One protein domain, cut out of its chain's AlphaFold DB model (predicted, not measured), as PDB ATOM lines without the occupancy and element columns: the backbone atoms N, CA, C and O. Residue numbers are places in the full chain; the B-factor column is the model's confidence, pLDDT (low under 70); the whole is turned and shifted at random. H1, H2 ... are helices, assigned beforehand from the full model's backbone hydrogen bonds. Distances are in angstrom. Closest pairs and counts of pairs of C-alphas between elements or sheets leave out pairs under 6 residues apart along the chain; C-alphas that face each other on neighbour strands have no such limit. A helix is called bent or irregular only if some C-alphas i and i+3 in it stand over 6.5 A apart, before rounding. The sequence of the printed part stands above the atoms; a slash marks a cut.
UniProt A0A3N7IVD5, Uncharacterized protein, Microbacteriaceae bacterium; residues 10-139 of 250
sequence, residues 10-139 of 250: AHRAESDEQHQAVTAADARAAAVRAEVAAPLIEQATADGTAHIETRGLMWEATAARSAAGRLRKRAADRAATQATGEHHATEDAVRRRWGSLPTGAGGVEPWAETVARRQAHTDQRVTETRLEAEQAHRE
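What this domain is: This is residues 10 to 139 of the 250 residues of an uncharacterized protein of Microbacteriaceae bacterium (UniProt A0A3N7IVD5). A thin rod is built on one very long bent helix, H1, and the rest of the chain folds back along it: H2 runs beside the second arm, H1b, and H4 beside the first arm, H1a. Between H2 and H4, the short H3 packs on H1b near the bend, while residues 10 to 17 of H1a stick out alone at one end. The printed part has 130 residues with four named helices, in the order H1, H2, H3, H4, and no named strand; its class is all helix. It is extended, with a radius of gyration of the C-alphas of 23.8 A and spans of 91 by 23 by 17 A.

Where its parts are: H1 covers residues 10 to 67 and by its hydrogen bonds was assigned as one helix, but it is bent: C-alphas 36 and 39 are 6.6 A apart. Its arm H1a, residues 10 to 36, is 39.2 A long and begins at C-alpha 10 (274.308, 306.088, 192.317). Its arm H1b, residues 39 to 67, is 42.2 A long and ends at C-alpha 67 (210.407, 269.006, 155.452). H2, residues 73 to 98, measures 37.1 A. H3, residues 105 to 120, measures 23.4 A and is irregular, with C-alphas 106 and 109 7.2 A apart. H4, residues 124 to 139, measures 22.5 A and ends at C-alpha 139 (257.985, 308.568, 189.180).

How they stand to each other: H1 is the hub, touching the three other helices. Its arms stand at 37 degrees, only just a steep tilt. H1b and H2 form a helical hairpin, opposite ways at a shallow tilt of 21 degrees; their closest C-alphas, of Arg 65 and Ala 76, are 4.8 A apart. H1a and H4 touch, opposite ways at a shallow tilt of 13 degrees, with the C-alphas of Ala 25 and Ala 133 closest at 4.9 A. H1b touches H3 with residues 40 to 52 alone, the closest C-alphas being those of Ala 44 and Ala 112 at 4.8 A. H2 and H4 are apart. Every O i to N i+4 pair is within hydrogen-bond range in H1a, H1b, H2 and H4, and 10 of 12 are in H3.

The domain as a whole: The two C-alphas farthest apart, of Ala 10 and Leu 71, are 91.0 A apart. The printed part has no cut. The links H1 to H2 and H3 to H4 are tight, and H2 to H3 is short. The mean pLDDT of the printed part is 95.7, and no printed residue is under 70.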
ATOM      1  N   ALA A  10     275.511 305.742 191.554       90.69
ATOM      2  CA  ALA A  10     274.308 306.088 192.317       90.69
ATOM      3  C   ALA A  10     273.061 306.230 191.425       90.69
ATOM      4  O   ALA A  10     272.032 305.628 191.712       90.69
ATOM      5  N   HIS A  11     273.152 306.958 190.303       92.12
ATOM      6  CA  HIS A  11     272.045 307.078 189.339       92.12
ATOM      7  C   HIS A  11     271.634 305.726 188.763       92.12
ATOM      8  O   HIS A  11     270.445 305.485 188.548       92.12
ATOM      9  N   ARG A  12     272.606 304.842 188.519       91.88
ATOM     10  CA  ARG A  12     272.345 303.478 188.063       91.88
ATOM     11  C   ARG A  12     271.583 302.682 189.119       91.88
ATOM     12  O   ARG A  12     270.556 302.116 188.776       91.88
ATOM     13  N   ALA A  13     272.031 302.703 190.374       94.81
ATOM     14  CA  ALA A  13     271.334 302.028 191.468       94.81
ATOM     15  C   ALA A  13     269.891 302.543 191.634       94.81
ATOM     16  O   ALA A  13     268.961 301.744 191.632       94.81
ATOM     17  N   GLU A  14     269.686 303.866 191.659       94.25
ATOM     18  CA  GLU A  14     268.345 304.471 191.728       94.25
ATOM     19  C   GLU A  14     267.460 304.067 190.535       94.25
ATOM     20  O   GLU A  14     266.266 303.816 190.687       94.25
ATOM     21  N   SER A  15     268.036 304.004 189.329       93.38
ATOM     22  CA  SER A  15     267.304 303.599 188.122       93.38
ATOM     23  C   SER A  15     266.925 302.121 188.154       93.38
ATOM     24  O   SER A  15     265.814 301.777 187.750       93.38
ATOM     25  N   ASP A  16     267.822 301.260 188.634       95.50
ATOM     26  CA  ASP A  16     267.590 299.822 188.762       95.50
ATOM     27  C   ASP A  16     266.484 299.547 189.800       95.50
ATOM     28  O   ASP A  16     265.556 298.786 189.518       95.50
ATOM     29  N   GLU A  17     266.510 300.227 190.952       95.00
ATOM     30  CA  GLU A  17     265.450 300.164 191.971       95.00
ATOM     31  C   GLU A  17     264.097 300.629 191.416       95.00
ATOM     32  O   GLU A  17     263.084 299.936 191.548       95.00
ATOM     33  N   GLN A  18     264.068 301.772 190.723       94.50
ATOM     34  CA  GLN A  18     262.830 302.286 190.139       94.50
ATOM     35  C   GLN A  18     262.306 301.383 189.014       94.50
ATOM     36  O   GLN A  18     261.096 301.210 188.866       94.50
ATOM     37  N   HIS A  19     263.194 300.781 188.220       95.06
ATOM     38  CA  HIS A  19     262.811 299.821 187.190       95.06
ATOM     39  C   HIS A  19     262.180 298.559 187.797       95.06
ATOM     40  O   HIS A  19     261.172 298.067 187.282       95.06
ATOM     41  N   GLN A  20     262.714 298.069 188.920       96.12
ATOM     42  CA  GLN A  20     262.108 296.968 189.671       96.12
ATOM     43  C   GLN A  20     260.730 297.351 190.219       96.12
ATOM     44  O   GLN A  20     259.791 296.565 190.092       96.12
ATOM     45  N   ALA A  21     260.575 298.561 190.765       94.56
ATOM     46  CA  ALA A  21     259.294 299.049 191.274       94.56
ATOM     47  C   ALA A  21     258.221 299.131 190.173       94.56
ATOM     48  O   ALA A  21     257.101 298.655 190.371       94.56
ATOM     49  N   VAL A  22     258.576 299.661 188.996       97.25
ATOM     50  CA  VAL A  22     257.695 299.702 187.816       97.25
ATOM     51  C   VAL A  22     257.323 298.291 187.365       97.25
ATOM     52  O   VAL A  22     256.142 297.985 187.228       97.25
ATOM     53  N   THR A  23     258.307 297.400 187.224       97.44
ATOM     54  CA  THR A  23     258.071 296.006 186.818       97.44
ATOM     55  C   THR A  23     257.140 295.287 187.798       97.44
ATOM     56  O   THR A  23     256.231 294.570 187.387       97.44
ATOM     57  N   ALA A  24     257.320 295.505 189.104       96.81
ATOM     58  CA  ALA A  24     256.464 294.936 190.137       96.81
ATOM     59  C   ALA A  24     255.046 295.534 190.132       96.81
ATOM     60  O   ALA A  24     254.084 294.829 190.442       96.81
ATOM     61  N   ALA A  25     254.886 296.820 189.814       96.44
ATOM     62  CA  ALA A  25     253.574 297.448 189.670       96.44
ATOM     63  C   ALA A  25     252.833 296.922 188.428       96.44
ATOM     64  O   ALA A  25     251.680 296.507 188.538       96.44
ATOM     65  N   ASP A  26     253.517 296.827 187.285       96.94
ATOM     66  CA  ASP A  26     252.961 296.276 186.044       96.94
ATOM     67  C   ASP A  26     252.570 294.797 186.209       96.94
ATOM     68  O   ASP A  26     251.485 294.385 185.791       96.94
ATOM     69  N   ALA A  27     253.410 293.998 186.878       97.44
ATOM     70  CA  ALA A  27     253.111 292.597 187.175       97.44
ATOM     71  C   ALA A  27     251.870 292.450 188.070       97.44
ATOM     72  O   ALA A  27     251.018 291.601 187.804       97.44
ATOM     73  N   ARG A  28     251.727 293.301 189.095       96.00
ATOM     74  CA  ARG A  28     250.537 293.322 189.964       96.00
ATOM     75  C   ARG A  28     249.278 293.716 189.195       96.00
ATOM     76  O   ARG A  28     248.267 293.027 189.312       96.00
ATOM     77  N   ALA A  29     249.343 294.758 188.367       95.94
ATOM     78  CA  ALA A  29     248.220 295.169 187.527       95.94
ATOM     79  C   ALA A  29     247.808 294.059 186.540       95.94
ATOM     80  O   ALA A  29     246.618 293.788 186.355       95.94
ATOM     81  N   ALA A  30     248.779 293.363 185.938       95.19
ATOM     82  CA  ALA A  30     248.517 292.230 185.055       95.19
ATOM     83  C   ALA A  30     247.869 291.048 185.794       95.19
ATOM     84  O   ALA A  30     246.918 290.463 185.269       95.19
ATOM     85  N   ALA A  31     248.344 290.728 187.001       96.56
ATOM     86  CA  ALA A  31     247.797 289.660 187.833       96.56
ATOM     87  C   ALA A  31     246.342 289.942 188.232       96.56
ATOM     88  O   ALA A  31     245.470 289.123 187.955       96.56
ATOM     89  N   VAL A  32     246.047 291.133 188.765       97.12
ATOM     90  CA  VAL A  32     244.676 291.513 189.148       97.12
ATOM     91  C   VAL A  32     243.741 291.516 187.940       97.12
ATOM     92  O   VAL A  32     242.615 291.026 188.025       97.12
ATOM     93  N   ARG A  33     244.205 291.990 186.776       95.44
ATOM     94  CA  ARG A  33     243.417 291.906 185.542       95.44
ATOM     95  C   ARG A  33     243.112 290.459 185.152       95.44
ATOM     96  O   ARG A  33     242.001 290.193 184.705       95.44
ATOM     97  N   ALA A  34     244.074 289.546 185.282       94.81
ATOM     98  CA  ALA A  34     243.873 288.131 184.973       94.81
ATOM     99  C   ALA A  34     242.898 287.465 185.957       94.81
ATOM    100  O   ALA A  34     241.987 286.768 185.518       94.81
ATOM    101  N   GLU A  35     243.033 287.744 187.256       96.75
ATOM    102  CA  GLU A  35     242.119 287.258 188.299       96.75
ATOM    103  C   GLU A  35     240.671 287.684 188.044       96.75
ATOM    104  O   GLU A  35     239.758 286.871 188.164       96.75
ATOM    105  N   VAL A  36     240.451 288.950 187.674       96.94
ATOM    106  CA  VAL A  36     239.110 289.477 187.381       96.94
ATOM    107  C   VAL A  36     238.584 288.949 186.045       96.94
ATOM    108  O   VAL A  36     237.397 288.647 185.920       96.94
ATOM    109  N   ALA A  37     239.446 288.820 185.034       96.31
ATOM    110  CA  ALA A  37     239.039 288.352 183.713       96.31
ATOM    111  C   ALA A  37     238.681 286.860 183.688       96.31
ATOM    112  O   ALA A  37     237.763 286.497 182.962       96.31
ATOM    113  N   ALA A  38     239.349 286.002 184.464       95.75
ATOM    114  CA  ALA A  38     239.134 284.551 184.443       95.75
ATOM    115  C   ALA A  38     237.655 284.126 184.614       95.75
ATOM    116  O   ALA A  38     237.123 283.492 183.700       95.75
ATOM    117  N   PRO A  39     236.930 284.524 185.680       97.44
ATOM    118  CA  PRO A  39     235.517 284.165 185.820       97.44
ATOM    119  C   PRO A  39     234.634 284.801 184.736       97.44
ATOM    120  O   PRO A  39     233.613 284.236 184.347       97.44
ATOM    121  N   LEU A  40     235.013 285.973 184.215       97.19
ATOM    122  CA  LEU A  40     234.283 286.624 183.125       97.19
ATOM    123  C   LEU A  40     234.454 285.873 181.798       97.19
ATOM    124  O   LEU A  40     233.510 285.828 181.014       97.19
ATOM    125  N   ILE A  41     235.621 285.269 181.554       97.69
ATOM    126  CA  ILE A  41     235.885 284.432 180.376       97.69
ATOM    127  C   ILE A  41     235.006 283.185 180.419       97.69
ATOM    128  O   ILE A  41     234.370 282.861 179.417       97.69
ATOM    129  N   GLU A  42     234.916 282.515 181.568       97.56
ATOM    130  CA  GLU A  42     234.046 281.344 181.740       97.56
ATOM    131  C   GLU A  42     232.575 281.697 181.483       97.56
ATOM    132  O   GLU A  42     231.895 281.030 180.702       97.56
ATOM    133  N   GLN A  43     232.095 282.795 182.075       97.56
ATOM    134  CA  GLN A  43     230.723 283.270 181.886       97.56
ATOM    135  C   GLN A  43     230.434 283.650 180.433       97.56
ATOM    136  O   GLN A  43     229.393 283.275 179.897       97.56
ATOM    137  N   ALA A  44     231.346 284.382 179.790       97.81
ATOM    138  CA  ALA A  44     231.196 284.738 178.391       97.81
ATOM    139  C   ALA A  44     231.189 283.476 177.520       97.81
ATOM    140  O   ALA A  44     230.314 283.329 176.680       97.81
ATOM    141  N   THR A  45     232.077 282.515 177.767       98.25
ATOM    142  CA  THR A  45     232.140 281.251 177.014       98.25
ATOM    143  C   THR A  45     230.841 280.453 177.120       98.25
ATOM    144  O   THR A  45     230.344 279.960 176.104       98.25
ATOM    145  N   ALA A  46     230.259 280.364 178.319       97.88
ATOM    146  CA  ALA A  46     228.971 279.711 178.536       97.88
ATOM    147  C   ALA A  46     227.846 280.415 177.758       97.88
ATOM    148  O   ALA A  46     227.123 279.775 176.994       97.88
ATOM    149  N   ASP A  47     227.759 281.742 177.874       97.81
ATOM    150  CA  ASP A  47     226.763 282.560 177.177       97.81
ATOM    151  C   ASP A  47     226.905 282.465 175.644       97.81
ATOM    152  O   ASP A  47     225.918 282.356 174.912       97.81
ATOM    153  N   GLY A  48     228.141 282.476 175.141       97.25
ATOM    154  CA  GLY A  48     228.442 282.337 173.719       97.25
ATOM    155  C   GLY A  48     228.097 280.955 173.181       97.25
ATOM    156  O   GLY A  48     227.507 280.848 172.107       97.25
ATOM    157  N   THR A  49     228.410 279.903 173.937       97.62
ATOM    158  CA  THR A  49     228.043 278.524 173.587       97.62
ATOM    159  C   THR A  49     226.526 278.370 173.526       97.62
ATOM    160  O   THR A  49     226.010 277.913 172.507       97.62
ATOM    161  N   ALA A  50     225.800 278.874 174.529       97.31
ATOM    162  CA  ALA A  50     224.338 278.857 174.548       97.31
ATOM    163  C   ALA A  50     223.725 279.601 173.344       97.31
ATOM    164  O   ALA A  50     222.752 279.144 172.737       97.31
ATOM    165  N   HIS A  51     224.313 280.730 172.931       96.81
ATOM    166  CA  HIS A  51     223.887 281.432 171.717       96.81
ATOM    167  C   HIS A  51     224.074 280.581 170.449       96.81
ATOM    168  O   HIS A  51     223.189 280.540 169.592       96.81
ATOM    169  N   ILE A  52     225.207 279.887 170.317       97.31
ATOM    170  CA  ILE A  52     225.473 279.025 169.160       97.31
ATOM    171  C   ILE A  52     224.555 277.795 169.155       97.31
ATOM    172  O   ILE A  52     224.035 277.442 168.095       97.31
ATOM    173  N   GLU A  53     224.307 277.181 170.310       97.25
ATOM    174  CA  GLU A  53     223.398 276.037 170.454       97.25
ATOM    175  C   GLU A  53     221.958 276.406 170.087       97.25
ATOM    176  O   GLU A  53     221.347 275.758 169.235       97.25
ATOM    177  N   THR A  54     221.429 277.501 170.643       97.44
ATOM    178  CA  THR A  54     220.073 277.980 170.316       97.44
ATOM    179  C   THR A  54     219.935 278.360 168.841       97.44
ATOM    180  O   THR A  54     218.892 278.111 168.232       97.44
ATOM    181  N   ARG A  55     221.000 278.887 168.219       96.62
ATOM    182  CA  ARG A  55     221.049 279.124 166.766       96.62
ATOM    183  C   ARG A  55     220.961 277.821 165.968       96.62
ATOM    184  O   ARG A  55     220.255 277.775 164.960       96.62
ATOM    185  N   GLY A  56     221.650 276.772 166.418       96.50
ATOM    186  CA  GLY A  56     221.582 275.430 165.834       96.50
ATOM    187  C   GLY A  56     220.172 274.842 165.905       96.50
ATOM    188  O   GLY A  56     219.609 274.480 164.872       96.50
ATOM    189  N   LEU A  57     219.555 274.861 167.090       96.69
ATOM    190  CA  LEU A  57     218.180 274.388 167.304       96.69
ATOM    191  C   LEU A  57     217.162 275.144 166.440       96.69
ATOM    192  O   LEU A  57     216.255 274.541 165.865       96.69
ATOM    193  N   MET A  58     217.327 276.462 166.287       97.69
ATOM    194  CA  MET A  58     216.499 277.264 165.386       97.69
ATOM    195  C   MET A  58     216.614 276.790 163.930       97.69
ATOM    196  O   MET A  58     215.595 276.659 163.240       97.69
ATOM    197  N   TRP A  59     217.830 276.535 163.440       96.75
ATOM    198  CA  TRP A  59     218.040 276.037 162.078       96.75
ATOM    199  C   TRP A  59     217.454 274.641 161.879       96.75
ATOM    200  O   TRP A  59     216.764 274.416 160.883       96.75
ATOM    201  N   GLU A  60     217.638 273.736 162.837       97.44
ATOM    202  CA  GLU A  60     217.050 272.395 162.808       97.44
ATOM    203  C   GLU A  60     215.518 272.443 162.783       97.44
ATOM    204  O   GLU A  60     214.888 271.809 161.931       97.44
ATOM    205  N   ALA A  61     214.900 273.251 163.648       97.00
ATOM    206  CA  ALA A  61     213.450 273.420 163.684       97.00
ATOM    207  C   ALA A  61     212.909 274.026 162.375       97.00
ATOM    208  O   ALA A  61     211.859 273.613 161.873       97.00
ATOM    209  N   THR A  62     213.647 274.961 161.772       96.00
ATOM    210  CA  THR A  62     213.290 275.578 160.484       96.00
ATOM    211  C   THR A  62     213.419 274.591 159.316       96.00
ATOM    212  O   THR A  62     212.561 274.554 158.425       96.00
ATOM    213  N   ALA A  63     214.446 273.741 159.328       96.00
ATOM    214  CA  ALA A  63     214.607 272.668 158.353       96.00
ATOM    215  C   ALA A  63     213.494 271.616 158.495       96.00
ATOM    216  O   ALA A  63     212.850 271.255 157.508       96.00
ATOM    217  N   ALA A  64     213.184 271.196 159.727       94.38
ATOM    218  CA  ALA A  64     212.097 270.263 160.022       94.38
ATOM    219  C   ALA A  64     210.729 270.816 159.594       94.38
ATOM    220  O   ALA A  64     209.909 270.081 159.044       94.38
ATOM    221  N   ARG A  65     210.494 272.122 159.781       95.44
ATOM    222  CA  ARG A  65     209.312 272.828 159.267       95.44
ATOM    223  C   ARG A  65     209.204 272.735 157.749       95.44
ATOM    224  O   ARG A  65     208.120 272.451 157.242       95.44
ATOM    225  N   SER A  66     210.310 272.939 157.038       93.19
ATOM    226  CA  SER A  66     210.353 272.861 155.572       93.19
ATOM    227  C   SER A  66     210.124 271.435 155.052       93.19
ATOM    228  O   SER A  66     209.479 271.253 154.024       93.19
ATOM    229  N   ALA A  67     210.594 270.420 155.784       94.19
ATOM    230  CA  ALA A  67     210.407 269.006 155.452       94.19
ATOM    231  C   ALA A  67     209.049 268.425 155.906       94.19
ATOM    232  O   ALA A  67     208.697 267.298 155.550       94.19
ATOM    233  N   ALA A  68     208.273 269.156 156.714       93.62
ATOM    234  CA  ALA A  68     207.045 268.641 157.304       93.62
ATOM    235  C   ALA A  68     205.912 268.488 156.274       93.62
ATOM    236  O   ALA A  68     205.465 269.443 155.640       93.62
ATOM    237  N   GLY A  69     205.356 267.277 156.185       90.75
ATOM    238  CA  GLY A  69     204.138 267.014 155.418       90.75
ATOM    239  C   GLY A  69     202.883 267.665 156.025       90.75
ATOM    240  O   GLY A  69     202.860 268.084 157.186       90.75
ATOM    241  N   ARG A  70     201.785 267.682 155.253       87.00
ATOM    242  CA  ARG A  70     200.502 268.335 155.613       87.00
ATOM    243  C   ARG A  70     199.998 268.026 157.030       87.00
ATOM    244  O   ARG A  70     199.486 268.927 157.686       87.00
ATOM    245  N   LEU A  71     200.158 266.788 157.505       88.94
ATOM    246  CA  LEU A  71     199.651 266.347 158.812       88.94
ATOM    247  C   LEU A  71     200.480 266.854 160.005       88.94
ATOM    248  O   LEU A  71     199.941 267.001 161.097       88.94
ATOM    249  N   ARG A  72     201.774 267.148 159.815       88.38
ATOM    250  CA  ARG A  72     202.679 267.617 160.886       88.38
ATOM    251  C   ARG A  72     202.969 269.120 160.824       88.38
ATOM    252  O   ARG A  72     203.596 269.652 161.737       88.38
ATOM    253  N   LYS A  73     202.457 269.813 159.800       93.31
ATOM    254  CA  LYS A  73     202.729 271.231 159.520       93.31
ATOM    255  C   LYS A  73     202.536 272.146 160.733       93.31
ATOM    256  O   LYS A  73     203.452 272.865 161.097       93.31
ATOM    257  N   ARG A  74     201.391 272.060 161.423       92.94
ATOM    258  CA  ARG A  74     201.094 272.924 162.586       92.94
ATOM    259  C   ARG A  74     202.045 272.711 163.763       92.94
ATOM    260  O   ARG A  74     202.358 273.662 164.469       92.94
ATOM    261  N   ALA A  75     202.460 271.468 164.009       94.38
ATOM    262  CA  ALA A  75     203.399 271.168 165.084       94.38
ATOM    263  C   ALA A  75     204.797 271.701 164.742       94.38
ATOM    264  O   ALA A  75     205.417 272.344 165.582       94.38
ATOM    265  N   ALA A  76     205.240 271.507 163.496       94.88
ATOM    266  CA  ALA A  76     206.528 272.000 163.027       94.88
ATOM    267  C   ALA A  76     206.584 273.538 162.940       94.88
ATOM    268  O   ALA A  76     207.595 274.127 163.305       94.88
ATOM    269  N   ASP A  77     205.487 274.199 162.543       95.81
ATOM    270  CA  ASP A  77     205.358 275.662 162.588       95.81
ATOM    271  C   ASP A  77     205.541 276.187 164.025       95.81
ATOM    272  O   ASP A  77     206.332 277.100 164.244       95.81
ATOM    273  N   ARG A  78     204.863 275.583 165.015       96.12
ATOM    274  CA  ARG A  78     205.000 275.981 166.429       96.12
ATOM    275  C   ARG A  78     206.410 275.763 166.967       96.12
ATOM    276  O   ARG A  78     206.932 276.657 167.622       96.12
ATOM    277  N   ALA A  79     207.014 274.609 166.680       96.06
ATOM    278  CA  ALA A  79     208.378 274.308 167.107       96.06
ATOM    279  C   ALA A  79     209.385 275.311 166.521       96.06
ATOM    280  O   ALA A  79     210.236 275.814 167.246       96.06
ATOM    281  N   ALA A  80     209.243 275.669 165.240       96.38
ATOM    282  CA  ALA A  80     210.080 276.687 164.614       96.38
ATOM    283  C   ALA A  80     209.882 278.071 165.249       96.38
ATOM    284  O   ALA A  80     210.862 278.731 165.573       96.38
ATOM    285  N   THR A  81     208.636 278.502 165.487       97.06
ATOM    286  CA  THR A  81     208.367 279.781 166.170       97.06
ATOM    287  C   THR A  81     208.962 279.816 167.576       97.06
ATOM    288  O   THR A  81     209.552 280.825 167.953       97.06
ATOM    289  N   GLN A  82     208.838 278.725 168.335       97.81
ATOM    290  CA  GLN A  82     209.425 278.620 169.668       97.81
ATOM    291  C   GLN A  82     210.956 278.721 169.610       97.81
ATOM    292  O   GLN A  82     211.524 279.572 170.285       97.81
ATOM    293  N   ALA A  83     211.610 277.929 168.755       97.38
ATOM    294  CA  ALA A  83     213.068 277.928 168.633       97.38
ATOM    295  C   ALA A  83     213.624 279.285 168.159       97.38
ATOM    296  O   ALA A  83     214.648 279.746 168.658       97.38
ATOM    297  N   THR A  84     212.933 279.975 167.242       97.94
ATOM    298  CA  THR A  84     213.290 281.351 166.849       97.94
ATOM    299  C   THR A  84     213.148 282.331 168.017       97.94
ATOM    300  O   THR A  84     214.013 283.182 168.208       97.94
ATOM    301  N   GLY A  85     212.085 282.209 168.818       97.94
ATOM    302  CA  GLY A  85     211.888 283.042 170.007       97.94
ATOM    303  C   GLY A  85     212.979 282.837 171.062       97.94
ATOM    304  O   GLY A  85     213.528 283.812 171.571       97.94
ATOM    305  N   GLU A  86     213.338 281.584 171.346       97.44
ATOM    306  CA  GLU A  86     214.417 281.226 172.278       97.44
ATOM    307  C   GLU A  86     215.786 281.726 171.793       97.44
ATOM    308  O   GLU A  86     216.564 282.276 172.581       97.44
ATOM    309  N   HIS A  87     216.063 281.610 170.489       97.25
ATOM    310  CA  HIS A  87     217.281 282.149 169.890       97.25
ATOM    311  C   HIS A  87     217.372 283.670 170.052       97.25
ATOM    312  O   HIS A  87     218.388 284.159 170.541       97.25
ATOM    313  N   HIS A  88     216.314 284.418 169.717       97.81
ATOM    314  CA  HIS A  88     216.311 285.874 169.878       97.81
ATOM    315  C   HIS A  88     216.423 286.304 171.342       97.81
ATOM    316  O   HIS A  88     217.178 287.223 171.648       97.81
ATOM    317  N   ALA A  89     215.744 285.616 172.264       97.81
ATOM    318  CA  ALA A  89     215.865 285.904 173.692       97.81
ATOM    319  C   ALA A  89     217.310 285.723 174.192       97.81
ATOM    320  O   ALA A  89     217.814 286.554 174.953       97.81
ATOM    321  N   THR A  90     217.983 284.667 173.726       97.62
ATOM    322  CA  THR A  90     219.388 284.387 174.051       97.62
ATOM    323  C   THR A  90     220.313 285.415 173.408       97.62
ATOM    324  O   THR A  90     221.151 285.998 174.090       97.62
ATOM    325  N   GLU A  91     220.137 285.702 172.117       97.25
ATOM    326  CA  GLU A  91     220.893 286.723 171.389       97.25
ATOM    327  C   GLU A  91     220.830 288.085 172.093       97.25
ATOM    328  O   GLU A  91     221.860 288.719 172.338       97.25
ATOM    329  N   ASP A  92     219.630 288.507 172.477       97.88
ATOM    330  CA  ASP A  92     219.395 289.756 173.182       97.88
ATOM    331  C   ASP A  92     220.062 289.781 174.560       97.88
ATOM    332  O   ASP A  92     220.628 290.801 174.960       97.88
ATOM    333  N   ALA A  93     220.009 288.675 175.307       96.69
ATOM    334  CA  ALA A  93     220.666 288.569 176.606       96.69
ATOM    335  C   ALA A  93     222.192 288.699 176.477       96.69
ATOM    336  O   ALA A  93     222.797 289.511 177.182       96.69
ATOM    337  N   VAL A  94     222.797 287.976 175.528       97.50
ATOM    338  CA  VAL A  94     224.242 288.029 175.266       97.50
ATOM    339  C   VAL A  94     224.651 289.427 174.798       97.50
ATOM    340  O   VAL A  94     225.609 289.996 175.323       97.50
ATOM    341  N   ARG A  95     223.892 290.039 173.883       96.62
ATOM    342  CA  ARG A  95     224.181 291.390 173.386       96.62
ATOM    343  C   ARG A  95     224.047 292.450 174.478       96.62
ATOM    344  O   ARG A  95     224.883 293.346 174.535       96.62
ATOM    345  N   ARG A  96     223.045 292.357 175.358       96.56
ATOM    346  CA  ARG A  96     222.895 293.286 176.493       96.56
ATOM    347  C   ARG A  96     224.043 293.175 177.491       96.56
ATOM    348  O   ARG A  96     224.487 294.198 178.001       96.56
ATOM    349  N   ARG A  97     224.507 291.957 177.777       95.81
ATOM    350  CA  ARG A  97     225.559 291.718 178.773       95.81
ATOM    351  C   ARG A  97     226.957 292.037 178.247       95.81
ATOM    352  O   ARG A  97     227.735 292.667 178.951       95.81
ATOM    353  N   TRP A  98     227.268 291.611 177.025       96.50
ATOM    354  CA  TRP A  98     228.632 291.646 176.481       96.50
ATOM    355  C   TRP A  98     228.828 292.674 175.360       96.50
ATOM    356  O   TRP A  98     229.960 292.982 174.988       96.50
ATOM    357  N   GLY A  99     227.741 293.218 174.802       95.94
ATOM    358  CA  GLY A  99     227.762 294.220 173.731       95.94
ATOM    359  C   GLY A  99     228.024 293.667 172.325       95.94
ATOM    360  O   GLY A  99     227.876 294.396 171.347       95.94
ATOM    361  N   SER A 100     228.403 292.395 172.195       95.75
ATOM    362  CA  SER A 100     228.670 291.728 170.916       95.75
ATOM    363  C   SER A 100     228.339 290.236 170.989       95.75
ATOM    364  O   SER A 100     228.031 289.717 172.059       95.75
ATOM    365  N   LEU A 101     228.387 289.552 169.843       95.94
ATOM    366  CA  LEU A 101     228.056 288.133 169.706       95.94
ATOM    367  C   LEU A 101     229.229 287.365 169.081       95.94
ATOM    368  O   LEU A 101     229.940 287.935 168.243       95.94
ATOM    369  N   PRO A 102     229.409 286.078 169.420       96.12
ATOM    370  CA  PRO A 102     230.391 285.237 168.752       96.12
ATOM    371  C   PRO A 102     229.954 284.942 167.311       96.12
ATOM    372  O   PRO A 102     228.788 284.672 167.026       96.12
ATOM    373  N   THR A 103     230.903 284.954 166.372       90.88
ATOM    374  CA  THR A 103     230.608 284.720 164.946       90.88
ATOM    375  C   THR A 103     230.188 283.266 164.672       90.88
ATOM    376  O   THR A 103     229.299 282.994 163.859       90.88
ATOM    377  N   GLY A 104     230.773 282.309 165.391       91.69
ATOM    378  CA  GLY A 104     230.492 280.880 165.258       91.69
ATOM    379  C   GLY A 104     231.133 280.064 166.376       91.69
ATOM    380  O   GLY A 104     231.815 280.632 167.224       91.69
ATOM    381  N   ALA A 105     230.945 278.740 166.352       91.00
ATOM    382  CA  ALA A 105     231.437 277.830 167.393       91.00
ATOM    383  C   ALA A 105     232.949 277.976 167.650       91.00
ATOM    384  O   ALA A 105     233.365 278.164 168.787       91.00
ATOM    385  N   GLY A 106     233.766 278.007 166.590       92.88
ATOM    386  CA  GLY A 106     235.217 278.214 166.709       92.88
ATOM    387  C   GLY A 106     235.639 279.640 167.091       92.88
ATOM    388  O   GLY A 106     236.819 279.892 167.294       92.88
ATOM    389  N   GLY A 107     234.696 280.585 167.159       93.81
ATOM    390  CA  GLY A 107     234.946 281.977 167.533       93.81
ATOM    391  C   GLY A 107     234.513 282.329 168.955       93.81
ATOM    392  O   GLY A 107     234.663 283.486 169.332       93.81
ATOM    393  N   VAL A 108     233.961 281.383 169.725       96.88
ATOM    394  CA  VAL A 108     233.445 281.647 171.079       96.88
ATOM    395  C   VAL A 108     234.573 282.015 172.039       96.88
ATOM    396  O   VAL A 108     234.480 283.043 172.693       96.88
ATOM    397  N   GLU A 109     235.649 281.236 172.086       95.81
ATOM    398  CA  GLU A 109     236.785 281.470 172.987       95.81
ATOM    399  C   GLU A 109     237.472 282.838 172.766       95.81
ATOM    400  O   GLU A 109     237.501 283.644 173.701       95.81
ATOM    401  N   PRO A 110     237.924 283.209 171.547       96.81
ATOM    402  CA  PRO A 110     238.540 284.522 171.328       96.81
ATOM    403  C   PRO A 110     237.559 285.691 171.529       96.81
ATOM    404  O   PRO A 110     237.958 286.788 171.939       96.81
ATOM    405  N   TRP A 111     236.265 285.482 171.262       97.81
ATOM    406  CA  TRP A 111     235.230 286.469 171.575       97.81
ATOM    407  C   TRP A 111     235.069 286.641 173.092       97.81
ATOM    408  O   TRP A 111     235.096 287.778 173.568       97.81
ATOM    409  N   ALA A 112     234.982 285.537 173.839       97.81
ATOM    410  CA  ALA A 112     234.839 285.513 175.289       97.81
ATOM    411  C   ALA A 112     236.007 286.228 175.972       97.81
ATOM    412  O   ALA A 112     235.785 287.119 176.791       97.81
ATOM    413  N   GLU A 113     237.246 285.942 175.561       96.50
ATOM    414  CA  GLU A 113     238.426 286.664 176.042       96.50
ATOM    415  C   GLU A 113     238.338 288.172 175.806       96.50
ATOM    416  O   GLU A 113     238.699 288.970 176.675       96.50
ATOM    417  N   THR A 114     237.867 288.580 174.628       96.88
ATOM    418  CA  THR A 114     237.796 289.992 174.248       96.88
ATOM    419  C   THR A 114     236.766 290.744 175.091       96.88
ATOM    420  O   THR A 114     237.070 291.815 175.628       96.88
ATOM    421  N   VAL A 115     235.553 290.197 175.229       97.50
ATOM    422  CA  VAL A 115     234.476 290.845 175.993       97.50
ATOM    423  C   VAL A 115     234.747 290.803 177.494       97.50
ATOM    424  O   VAL A 115     234.579 291.823 178.162       97.50
ATOM    425  N   ALA A 116     235.272 289.690 178.014       96.75
ATOM    426  CA  ALA A 116     235.655 289.554 179.415       96.75
ATOM    427  C   ALA A 116     236.775 290.524 179.786       96.75
ATOM    428  O   ALA A 116     236.695 291.218 180.799       96.75
ATOM    429  N   ARG A 117     237.793 290.653 178.925       94.06
ATOM    430  CA  ARG A 117     238.863 291.631 179.114       94.06
ATOM    431  C   ARG A 117     238.303 293.043 179.133       94.06
ATOM    432  O   ARG A 117     238.652 293.794 180.033       94.06
ATOM    433  N   ARG A 118     237.437 293.419 178.187       94.56
ATOM    434  CA  ARG A 118     236.801 294.749 178.177       94.56
ATOM    435  C   ARG A 118     236.024 295.002 179.472       94.56
ATOM    436  O   ARG A 118     236.187 296.063 180.067       94.56
ATOM    437  N   GLN A 119     235.244 294.026 179.923       94.31
ATOM    438  CA  GLN A 119     234.463 294.142 181.148       94.31
ATOM    439  C   GLN A 119     235.360 294.282 182.388       94.31
ATOM    440  O   GLN A 119     235.114 295.155 183.216       94.31
ATOM    441  N   ALA A 120     236.457 293.521 182.466       94.25
ATOM    442  CA  ALA A 120     237.432 293.611 183.553       94.25
ATOM    443  C   ALA A 120     238.073 295.007 183.682       94.25
ATOM    444  O   ALA A 120     238.429 295.409 184.780       94.25
ATOM    445  N   HIS A 121     238.179 295.790 182.598       91.38
ATOM    446  CA  HIS A 121     238.691 297.169 182.681       91.38
ATOM    447  C   HIS A 121     237.735 298.140 183.389       91.38
ATOM    448  O   HIS A 121     238.151 299.242 183.728       91.38
ATOM    449  N   THR A 122     236.473 297.754 183.592       92.25
ATOM    450  CA  THR A 122     235.497 298.549 184.355       92.25
ATOM    451  C   THR A 122     235.560 298.223 185.851       92.25
ATOM    452  O   THR A 122     234.990 298.945 186.664       92.25
ATOM    453  N   ASP A 123     236.257 297.148 186.233       94.81
ATOM    454  CA  ASP A 123     236.422 296.764 187.629       94.81
ATOM    455  C   ASP A 123     237.305 297.776 188.377       94.81
ATOM    456  O   ASP A 123     238.348 298.230 187.884       94.81
ATOM    457  N   GLN A 124     236.879 298.128 189.590       94.38
ATOM    458  CA  GLN A 124     237.574 299.091 190.435       94.38
ATOM    459  C   GLN A 124     238.991 298.616 190.786       94.38
ATOM    460  O   GLN A 124     239.924 299.409 190.699       94.38
ATOM    461  N   ARG A 125     239.189 297.324 191.078       93.56
ATOM    462  CA  ARG A 125     240.502 296.759 191.438       93.56
ATOM    463  C   ARG A 125     241.493 296.863 190.279       93.56
ATOM    464  O   ARG A 125     242.674 297.148 190.475       93.56
ATOM    465  N   VAL A 126     241.014 296.645 189.053       95.50
ATOM    466  CA  VAL A 126     241.826 296.785 187.832       95.50
ATOM    467  C   VAL A 126     242.167 298.252 187.581       95.50
ATOM    468  O   VAL A 126     243.286 298.572 187.186       95.50
ATOM    469  N   THR A 127     241.223 299.154 187.844       95.25
ATOM    470  CA  THR A 127     241.440 300.597 187.699       95.25
ATOM    471  C   THR A 127     242.454 301.121 188.719       95.25
ATOM    472  O   THR A 127     243.380 301.833 188.340       95.25
ATOM    473  N   GLU A 128     242.333 300.740 189.990       95.56
ATOM    474  CA  GLU A 128     243.247 301.138 191.068       95.56
ATOM    475  C   GLU A 128     244.675 300.654 190.805       95.56
ATOM    476  O   GLU A 128     245.603 301.460 190.755       95.56
ATOM    477  N   THR A 129     244.856 299.361 190.527       94.75
ATOM    478  CA  THR A 129     246.191 298.802 190.246       94.75
ATOM    479  C   THR A 129     246.824 299.374 188.980       94.75
ATOM    480  O   THR A 129     248.041 299.553 188.913       94.75
ATOM    481  N   ARG A 130     246.015 299.733 187.979       95.06
ATOM    482  CA  ARG A 130     246.492 300.472 186.808       95.06
ATOM    483  C   ARG A 130     246.977 301.873 187.179       95.06
ATOM    484  O   ARG A 130     248.018 302.291 186.679       95.06
ATOM    485  N   LEU A 131     246.250 302.603 188.024       96.00
ATOM    486  CA  LEU A 131     246.667 303.933 188.477       96.00
ATOM    487  C   LEU A 131     247.978 303.873 189.270       96.00
ATOM    488  O   LEU A 131     248.830 304.741 189.086       96.00
ATOM    489  N   GLU A 132     248.176 302.837 190.087       95.06
ATOM    490  CA  GLU A 132     249.446 302.588 190.782       95.06
ATOM    491  C   GLU A 132     250.605 302.356 189.801       95.06
ATOM    492  O   GLU A 132     251.670 302.961 189.943       95.06
ATOM    493  N   ALA A 133     250.397 301.531 188.771       96.50
ATOM    494  CA  ALA A 133     251.390 301.321 187.719       96.50
ATOM    495  C   ALA A 133     251.707 302.629 186.974       96.50
ATOM    496  O   ALA A 133     252.871 303.005 186.826       96.50
ATOM    497  N   GLU A 134     250.683 303.390 186.579       97.00
ATOM    498  CA  GLU A 134     250.857 304.702 185.948       97.00
ATOM    499  C   GLU A 134     251.617 305.686 186.853       97.00
ATOM    500  O   GLU A 134     252.437 306.468 186.364       97.00
ATOM    501  N   GLN A 135     251.391 305.651 188.169       97.12
ATOM    502  CA  GLN A 135     252.153 306.448 189.125       97.12
ATOM    503  C   GLN A 135     253.632 306.037 189.151       97.12
ATOM    504  O   GLN A 135     254.491 306.917 189.054       97.12
ATOM    505  N   ALA A 136     253.940 304.739 189.200       96.44
ATOM    506  CA  ALA A 136     255.319 304.246 189.176       96.44
ATOM    507  C   ALA A 136     256.068 304.681 187.898       96.44
ATOM    508  O   ALA A 136     257.225 305.111 187.962       96.44
ATOM    509  N   HIS A 137     255.393 304.660 186.741       96.50
ATOM    510  CA  HIS A 137     255.927 305.168 185.466       96.50
ATOM    511  C   HIS A 137     256.182 306.685 185.494       96.50
ATOM    512  O   HIS A 137     257.204 307.170 184.995       96.50
ATOM    513  N   ARG A 138     255.284 307.466 186.111       97.56
ATOM    514  CA  ARG A 138     255.486 308.919 186.291       97.56
ATOM    515  C   ARG A 138     256.677 309.209 187.197       97.56
ATOM    516  O   ARG A 138     257.446 310.128 186.915       97.56
ATOM    517  N   GLU A 139     256.842 308.449 188.272       95.75
ATOM    518  CA  GLU A 139     257.985 308.568 189.180       95.75
ATOM    519  C   GLU A 139     259.300 308.222 188.473       95.75
ATOM    520  O   GLU A 139     260.260 308.986 188.579       95.75
TER     521      GLU A 139